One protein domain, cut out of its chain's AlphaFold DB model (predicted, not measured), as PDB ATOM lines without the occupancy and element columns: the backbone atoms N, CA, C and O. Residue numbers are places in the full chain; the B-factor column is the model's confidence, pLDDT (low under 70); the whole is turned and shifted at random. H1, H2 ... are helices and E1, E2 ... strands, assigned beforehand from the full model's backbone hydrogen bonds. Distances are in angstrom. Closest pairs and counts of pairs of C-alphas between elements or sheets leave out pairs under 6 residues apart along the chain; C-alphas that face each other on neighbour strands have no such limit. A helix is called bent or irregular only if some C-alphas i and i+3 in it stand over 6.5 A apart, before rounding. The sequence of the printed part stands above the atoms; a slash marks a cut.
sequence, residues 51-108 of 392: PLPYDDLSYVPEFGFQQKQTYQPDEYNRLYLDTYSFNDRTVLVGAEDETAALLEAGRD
ATOM      1  N   PRO A  51      31.469 142.134  38.662       93.06
ATOM      2  CA  PRO A  51      32.831 141.915  38.210       93.06
ATOM      3  C   PRO A  51      32.926 141.152  36.889       93.06
ATOM      4  O   PRO A  51      32.197 140.182  36.637       93.06
ATOM      5  N   LEU A  52      33.873 141.572  36.062       94.50
ATOM      6  CA  LEU A  52      34.211 141.004  34.764       94.50
ATOM      7  C   LEU A  52      35.341 139.971  34.883       94.50
ATOM      8  O   LEU A  52      36.101 139.991  35.850       94.50
ATOM      9  N   PRO A  53      35.485 139.056  33.905       94.50
ATOM     10  CA  PRO A  53      36.601 138.119  33.898       94.50
ATOM     11  C   PRO A  53      37.947 138.828  34.056       94.50
ATOM     12  O   PRO A  53      38.203 139.815  33.364       94.50
ATOM     13  N   TYR A  54      38.809 138.273  34.911       94.62
ATOM     14  CA  TYR A  54      40.129 138.814  35.257       94.62
ATOM     15  C   TYR A  54      40.130 140.065  36.142       94.62
ATOM     16  O   TYR A  54      41.198 140.648  36.342       94.62
ATOM     17  N   ASP A  55      38.983 140.446  36.712       94.81
ATOM     18  CA  ASP A  55      38.933 141.441  37.783       94.81
ATOM     19  C   ASP A  55      39.575 140.908  39.074       94.81
ATOM     20  O   ASP A  55      39.523 139.714  39.395       94.81
ATOM     21  N   ASP A  56      40.171 141.828  39.830       93.75
ATOM     22  CA  ASP A  56      40.724 141.567  41.152       93.75
ATOM     23  C   ASP A  56      39.711 141.930  42.236       93.75
ATOM     24  O   ASP A  56      39.371 143.096  42.432       93.75
ATOM     25  N   LEU A  57      39.226 140.905  42.930       94.56
ATOM     26  CA  LEU A  57      38.249 141.002  44.010       94.56
ATOM     27  C   LEU A  57      38.911 140.947  45.388       94.56
ATOM     28  O   LEU A  57      38.206 140.850  46.394       94.56
ATOM     29  N   SER A  58      40.245 140.937  45.449       90.88
ATOM     30  CA  SER A  58      40.991 140.828  46.703       90.88
ATOM     31  C   SER A  58      40.733 142.037  47.590       90.88
ATOM     32  O   SER A  58      40.782 143.185  47.148       90.88
ATOM     33  N   TYR A  59      40.490 141.778  48.869       87.12
ATOM     34  CA  TYR A  59      40.286 142.834  49.845       87.12
ATOM     35  C   TYR A  59      41.602 143.204  50.529       87.12
ATOM     36  O   TYR A  59      42.155 142.401  51.283       87.12
ATOM     37  N   VAL A  60      42.074 144.432  50.298       79.94
ATOM     38  CA  VAL A  60      43.215 145.027  51.008       79.94
ATOM     39  C   VAL A  60      42.667 146.035  52.024       79.94
ATOM     40  O   VAL A  60      42.115 147.061  51.622       79.94
ATOM     41  N   PRO A  61      42.742 145.764  53.338       64.62
ATOM     42  CA  PRO A  61      42.207 146.690  54.325       64.62
ATOM     43  C   PRO A  61      43.101 147.929  54.453       64.62
ATOM     44  O   PRO A  61      44.173 147.853  55.042       64.62
ATOM     45  N   GLU A  62      42.631 149.087  53.979       59.00
ATOM     46  CA  GLU A  62      43.247 150.380  54.326       59.00
ATOM     47  C   GLU A  62      42.909 150.790  55.773       59.00
ATOM     48  O   GLU A  62      43.739 151.391  56.447       59.00
ATOM     49  N   PHE A  63      41.728 150.425  56.301       49.22
ATOM     50  CA  PHE A  63      41.313 150.751  57.674       49.22
ATOM     51  C   PHE A  63      40.258 149.765  58.219       49.22
ATOM     52  O   PHE A  63      39.062 149.959  58.011       49.22
ATOM     53  N   GLY A  64      40.664 148.738  58.980       51.59
ATOM     54  CA  GLY A  64      39.734 147.919  59.784       51.59
ATOM     55  C   GLY A  64      39.798 146.413  59.517       51.59
ATOM     56  O   GLY A  64      39.163 145.872  58.621       51.59
ATOM     57  N   PHE A  65      40.520 145.716  60.388       53.84
ATOM     58  CA  PHE A  65      41.163 144.423  60.137       53.84
ATOM     59  C   PHE A  65      40.328 143.160  60.428       53.84
ATOM     60  O   PHE A  65      40.870 142.081  60.652       53.84
ATOM     61  N   GLN A  66      38.999 143.286  60.461       57.56
ATOM     62  CA  GLN A  66      38.064 142.156  60.635       57.56
ATOM     63  C   GLN A  66      36.974 142.121  59.553       57.56
ATOM     64  O   GLN A  66      36.071 141.286  59.612       57.56
ATOM     65  N   GLN A  67      37.022 143.034  58.582       68.62
ATOM     66  CA  GLN A  67      36.043 143.063  57.504       68.62
ATOM     67  C   GLN A  67      36.461 142.111  56.388       68.62
ATOM     68  O   GLN A  67      37.623 142.052  55.996       68.62
ATOM     69  N   LYS A  68      35.483 141.351  55.903       81.44
ATOM     70  CA  LYS A  68      35.582 140.598  54.659       81.44
ATOM     71  C   LYS A  68      34.815 141.355  53.586       81.44
ATOM     72  O   LYS A  68      33.705 141.823  53.856       81.44
ATOM     73  N   GLN A  69      35.360 141.426  52.378       89.00
ATOM     74  CA  GLN A  69      34.588 141.870  51.223       89.00
ATOM     75  C   GLN A  69      33.647 140.732  50.834       89.00
ATOM     76  O   GLN A  69      34.098 139.623  50.563       89.00
ATOM     77  N   THR A  70      32.340 140.981  50.848       92.44
ATOM     78  CA  THR A  70      31.329 139.961  50.545       92.44
ATOM     79  C   THR A  70      30.580 140.340  49.277       92.44
ATOM     80  O   THR A  70      30.116 141.471  49.181       92.44
ATOM     81  N   TYR A  71      30.432 139.387  48.359       94.25
ATOM     82  CA  TYR A  71      29.604 139.499  47.160       94.25
ATOM     83  C   TYR A  71      28.460 138.485  47.244       94.25
ATOM     84  O   TYR A  71      28.689 137.287  47.437       94.25
ATOM     85  N   GLN A  72      27.226 138.958  47.110       95.38
ATOM     86  CA  GLN A  72      26.019 138.140  47.025       95.38
ATOM     87  C   GLN A  72      25.932 137.413  45.671       95.38
ATOM     88  O   GLN A  72      26.584 137.826  44.711       95.38
ATOM     89  N   PRO A  73      25.129 136.338  45.546       94.19
ATOM     90  CA  PRO A  73      25.050 135.547  44.311       94.19
ATOM     91  C   PRO A  73      24.660 136.321  43.039       94.19
ATOM     92  O   PRO A  73      24.920 135.839  41.941       94.19
ATOM     93  N   ASP A  74      24.014 137.480  43.162       93.56
ATOM     94  CA  ASP A  74      23.656 138.381  42.060       93.56
ATOM     95  C   ASP A  74      24.713 139.466  41.775       93.56
ATOM     96  O   ASP A  74      24.615 140.179  40.776       93.56
ATOM     97  N   GLU A  75      25.752 139.555  42.606       94.31
ATOM     98  CA  GLU A  75      26.839 140.531  42.496       94.31
ATOM     99  C   GLU A  75      28.073 139.976  41.774       94.31
ATOM    100  O   GLU A  75      28.974 140.745  41.459       94.31
ATOM    101  N   TYR A  76      28.124 138.677  41.456       95.12
ATOM    102  CA  TYR A  76      29.199 138.052  40.675       95.12
ATOM    103  C   TYR A  76      28.660 136.978  39.723       95.12
ATOM    104  O   TYR A  76      27.556 136.464  39.888       95.12
ATOM    105  N   ASN A  77      29.451 136.603  38.714       95.19
ATOM    106  CA  ASN A  77      29.099 135.492  37.834       95.19
ATOM    107  C   ASN A  77      29.844 134.221  38.254       95.19
ATOM    108  O   ASN A  77      31.052 134.109  38.062       95.19
ATOM    109  N   ARG A  78      29.112 133.224  38.763       94.56
ATOM    110  CA  ARG A  78      29.689 131.932  39.175       94.56
ATOM    111  C   ARG A  78      30.425 131.199  38.040       94.56
ATOM    112  O   ARG A  78      31.317 130.405  38.308       94.56
ATOM    113  N   LEU A  79      30.097 131.470  36.771       93.62
ATOM    114  CA  LEU A  79      30.803 130.886  35.619       93.62
ATOM    115  C   LEU A  79      32.212 131.455  35.405       93.62
ATOM    116  O   LEU A  79      32.953 130.910  34.596       93.62
ATOM    117  N   TYR A  80      32.559 132.550  36.082       94.75
ATOM    118  CA  TYR A  80      33.841 133.243  35.955       94.75
ATOM    119  C   TYR A  80      34.733 133.070  37.189       94.75
ATOM    120  O   TYR A  80      35.754 133.745  37.287       94.75
ATOM    121  N   LEU A  81      34.377 132.177  38.124       94.50
ATOM    122  CA  LEU A  81      35.106 131.991  39.386       94.50
ATOM    123  C   LEU A  81      36.603 131.734  39.196       94.50
ATOM    124  O   LEU A  81      37.413 132.307  39.916       94.50
ATOM    125  N   ASP A  82      36.975 130.913  38.216       93.25
ATOM    126  CA  ASP A  82      38.371 130.589  37.905       93.25
ATOM    127  C   ASP A  82      39.128 131.740  37.222       93.25
ATOM    128  O   ASP A  82      40.346 131.665  37.061       93.25
ATOM    129  N   THR A  83      38.422 132.812  36.852       95.06
ATOM    130  CA  THR A  83      38.991 134.014  36.236       95.06
ATOM    131  C   THR A  83      39.144 135.187  37.201       95.06
ATOM    132  O   THR A  83      39.779 136.167  36.830       95.06
ATOM    133  N   TYR A  84      38.595 135.123  38.415       96.44
ATOM    134  CA  TYR A  84      38.731 136.196  39.401       96.44
ATOM    135  C   TYR A  84      39.979 136.007  40.261       96.44
ATOM    136  O   TYR A  84      40.223 134.909  40.762       96.44
ATOM    137  N   SER A  85      40.729 137.084  40.495       96.69
ATOM    138  CA  SER A  85      41.706 137.099  41.592       96.69
ATOM    139  C   SER A  85      40.986 137.420  42.898       96.69
ATOM    140  O   SER A  85      40.083 138.254  42.918       96.69
ATOM    141  N   PHE A  86      41.355 136.759  43.989       96.12
ATOM    142  CA  PHE A  86      40.753 136.985  45.305       96.12
ATOM    143  C   PHE A  86      41.681 136.497  46.419       96.12
ATOM    144  O   PHE A  86      42.571 135.676  46.190       96.12
ATOM    145  N   ASN A  87      41.452 136.967  47.642       93.94
ATOM    146  CA  ASN A  87      42.152 136.495  48.831       93.94
ATOM    147  C   ASN A  87      41.190 135.872  49.847       93.94
ATOM    148  O   ASN A  87      39.972 135.874  49.672       93.94
ATOM    149  N   ASP A  88      41.737 135.326  50.926       89.50
ATOM    150  CA  ASP A  88      40.988 134.725  52.043       89.50
ATOM    151  C   ASP A  88      40.032 135.688  52.789       89.50
ATOM    152  O   ASP A  88      39.188 135.259  53.593       89.50
ATOM    153  N   ARG A  89      40.124 136.990  52.496       90.00
ATOM    154  CA  ARG A  89      39.234 138.048  52.992       90.00
ATOM    155  C   ARG A  89      38.101 138.379  52.017       90.00
ATOM    156  O   ARG A  89      37.224 139.166  52.375       90.00
ATOM    157  N   THR A  90      38.056 137.747  50.849       93.00
ATOM    158  CA  THR A  90      36.968 137.871  49.875       93.00
ATOM    159  C   THR A  90      36.025 136.674  49.973       93.00
ATOM    160  O   THR A  90      36.439 135.520  49.893       93.00
ATOM    161  N   VAL A  91      34.730 136.940  50.142       94.75
ATOM    162  CA  VAL A  91      33.672 135.927  50.241       94.75
ATOM    163  C   VAL A  91      32.712 136.089  49.071       94.75
ATOM    164  O   VAL A  91      32.008 137.091  48.974       94.75
ATOM    165  N   LEU A  92      32.656 135.081  48.205       95.88
ATOM    166  CA  LEU A  92      31.645 134.958  47.154       95.88
ATOM    167  C   LEU A  92      30.555 134.015  47.665       95.88
ATOM    168  O   LEU A  92      30.744 132.798  47.695       95.88
ATOM    169  N   VAL A  93      29.438 134.578  48.130       96.75
ATOM    170  CA  VAL A  93      28.391 133.826  48.837       96.75
ATOM    171  C   VAL A  93      27.834 132.721  47.943       96.75
ATOM    172  O   VAL A  93      27.396 132.979  46.820       96.75
ATOM    173  N   GLY A  94      27.823 131.491  48.455       96.75
ATOM    174  CA  GLY A  94      27.364 130.298  47.746       96.75
ATOM    175  C   GLY A  94      28.406 129.644  46.832       96.75
ATOM    176  O   GLY A  94      28.045 128.677  46.155       96.75
ATOM    177  N   ALA A  95      29.640 130.155  46.794       97.19
ATOM    178  CA  ALA A  95      30.780 129.623  46.042       97.19
ATOM    179  C   ALA A  95      32.036 129.411  46.918       97.19
ATOM    180  O   ALA A  95      33.148 129.317  46.400       97.19
ATOM    181  N   GLU A  96      31.880 129.370  48.244       96.38
ATOM    182  CA  GLU A  96      32.986 129.321  49.209       96.38
ATOM    183  C   GLU A  96      33.839 128.051  49.077       96.38
ATOM    184  O   GLU A  96      35.062 128.114  49.187       96.38
ATOM    185  N   ASP A  97      33.211 126.906  48.807       97.06
ATOM    186  CA  ASP A  97      33.928 125.644  48.605       97.06
ATOM    187  C   ASP A  97      34.749 125.678  47.306       97.06
ATOM    188  O   ASP A  97      35.875 125.179  47.262       97.06
ATOM    189  N   GLU A  98      34.226 126.300  46.243       96.81
ATOM    190  CA  GLU A  98      34.952 126.442  44.979       96.81
ATOM    191  C   GLU A  98      36.104 127.441  45.067       96.81
ATOM    192  O   GLU A  98      37.181 127.168  44.535       96.81
ATOM    193  N   THR A  99      35.924 128.573  45.754       96.38
ATOM    194  CA  THR A  99      37.019 129.531  45.963       96.38
ATOM    195  C   THR A  99      38.109 128.941  46.855       96.38
ATOM    196  O   THR A  99      39.292 129.112  46.559       96.38
ATOM    197  N   ALA A 100      37.742 128.172  47.887       96.62
ATOM    198  CA  ALA A 100      38.699 127.418  48.693       96.62
ATOM    199  C   ALA A 100      39.451 126.365  47.861       96.62
ATOM    200  O   ALA A 100      40.670 126.243  47.986       96.62
ATOM    201  N   ALA A 101      38.759 125.645  46.973       96.62
ATOM    202  CA  ALA A 101      39.387 124.672  46.079       96.62
ATOM    203  C   ALA A 101      40.351 125.325  45.073       96.62
ATOM    204  O   ALA A 101      41.408 124.762  44.795       96.62
ATOM    205  N   LEU A 102      40.023 126.511  44.552       96.38
ATOM    206  CA  LEU A 102      40.906 127.289  43.675       96.38
ATOM    207  C   LEU A 102      42.157 127.779  44.417       96.38
ATOM    208  O   LEU A 102      43.266 127.611  43.911       96.38
ATOM    209  N   LEU A 103      41.992 128.314  45.632       96.50
ATOM    210  CA  LEU A 103      43.112 128.686  46.502       96.50
ATOM    211  C   LEU A 103      44.022 127.488  46.780       96.50
ATOM    212  O   LEU A 103      45.239 127.616  46.678       96.50
ATOM    213  N   GLU A 104      43.456 126.325  47.094       96.94
ATOM    214  CA  GLU A 104      44.241 125.118  47.354       96.94
ATOM    215  C   GLU A 104      44.954 124.619  46.090       96.94
ATOM    216  O   GLU A 104      46.161 124.388  46.111       96.94
ATOM    217  N   ALA A 105      44.255 124.542  44.955       95.56
ATOM    218  CA  ALA A 105      44.850 124.143  43.680       95.56
ATOM    219  C   ALA A 105      45.971 125.099  43.233       95.56
ATOM    220  O   ALA A 105      46.969 124.674  42.647       95.56
ATOM    221  N   GLY A 106      45.838 126.393  43.536       96.50
ATOM    222  CA  GLY A 106      46.852 127.400  43.246       96.50
ATOM    223  C   GLY A 106      48.140 127.252  44.062       96.50
ATOM    224  O   GLY A 106      49.162 127.788  43.626       96.50
ATOM    225  N   ARG A 107      48.127 126.524  45.193       97.69
ATOM    226  CA  ARG A 107      49.331 126.244  46.006       97.69
ATOM    227  C   ARG A 107      50.302 125.294  45.322       97.69
ATOM    228  O   ARG A 107      51.459 125.206  45.722       97.69
ATOM    229  N   ASP A 108      49.854 124.535  44.327       97.62
ATOM    230  CA  ASP A 108      50.754 123.700  43.544       97.62
ATOM    231  C   ASP A 108      51.659 124.587  42.665       97.62
ATOM    232  O   ASP A 108      51.142 125.309  41.791       97.62
TER     233      ASP A 108
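What this domain is: This is residues 51 to 108 of the 392 residues of the protein "Peptidase_S8 domain-containing protein" of Subdoligranulum sp. 60_17 (UniProt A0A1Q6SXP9). With little regular structure, this is a loop-rich fold in which a small two-strand ribbon, E1 and E2, and two helices running the same way, H1 and H2, are joined by short links, while unnamed residues 51 to 68 make a long opening loop. The 58 printed residues hold E1, H1, E2, H2 in that order, with under half in these elements; the class is mixed, the sheet E1 = E2 parallel. It is compact, radius of gyration of the C-alphas 11.2 A, spanning 31 by 30 by 20 A.

How they stand to each other: E1, residues 69 to 71, and E2, residues 90 to 92, are parallel at 13 degrees, with N 71 and O 91 2.9 A apart, within hydrogen-bond range. With H1, residues 78 to 83, they form a strand-helix-strand unit, parallel neighbour strands with a helix between them along the chain, its crossover right-handed. H1 and H2, residues 96 to 106, only just touch, with 3 pairs of C-alphas within 8 A, closest Asp 82 and Leu 102 at 7.1 A, at a shallow tilt of 20 degrees. E1 and H2 are apart. In H2 every O i to N i+4 pair is within hydrogen-bond range; in H1 0 of 2 are, and 1 of 3 O i to N i+3 pairs.

Where its parts are: E1 begins at C-alpha 69 (34.588, 141.870, 51.223); H2, 15.2 A long, ends at C-alpha 106 (46.852, 127.400, 43.246). H1 is irregular: C-alphas 79 and 82 are 7.9 A apart.

The domain as a whole: The farthest C-alphas, Phe 63 and Asp 108, are 31.9 A apart. The printed part has no cut and no long link between named elements; pLDDT is under 70 at residues 61 to 67.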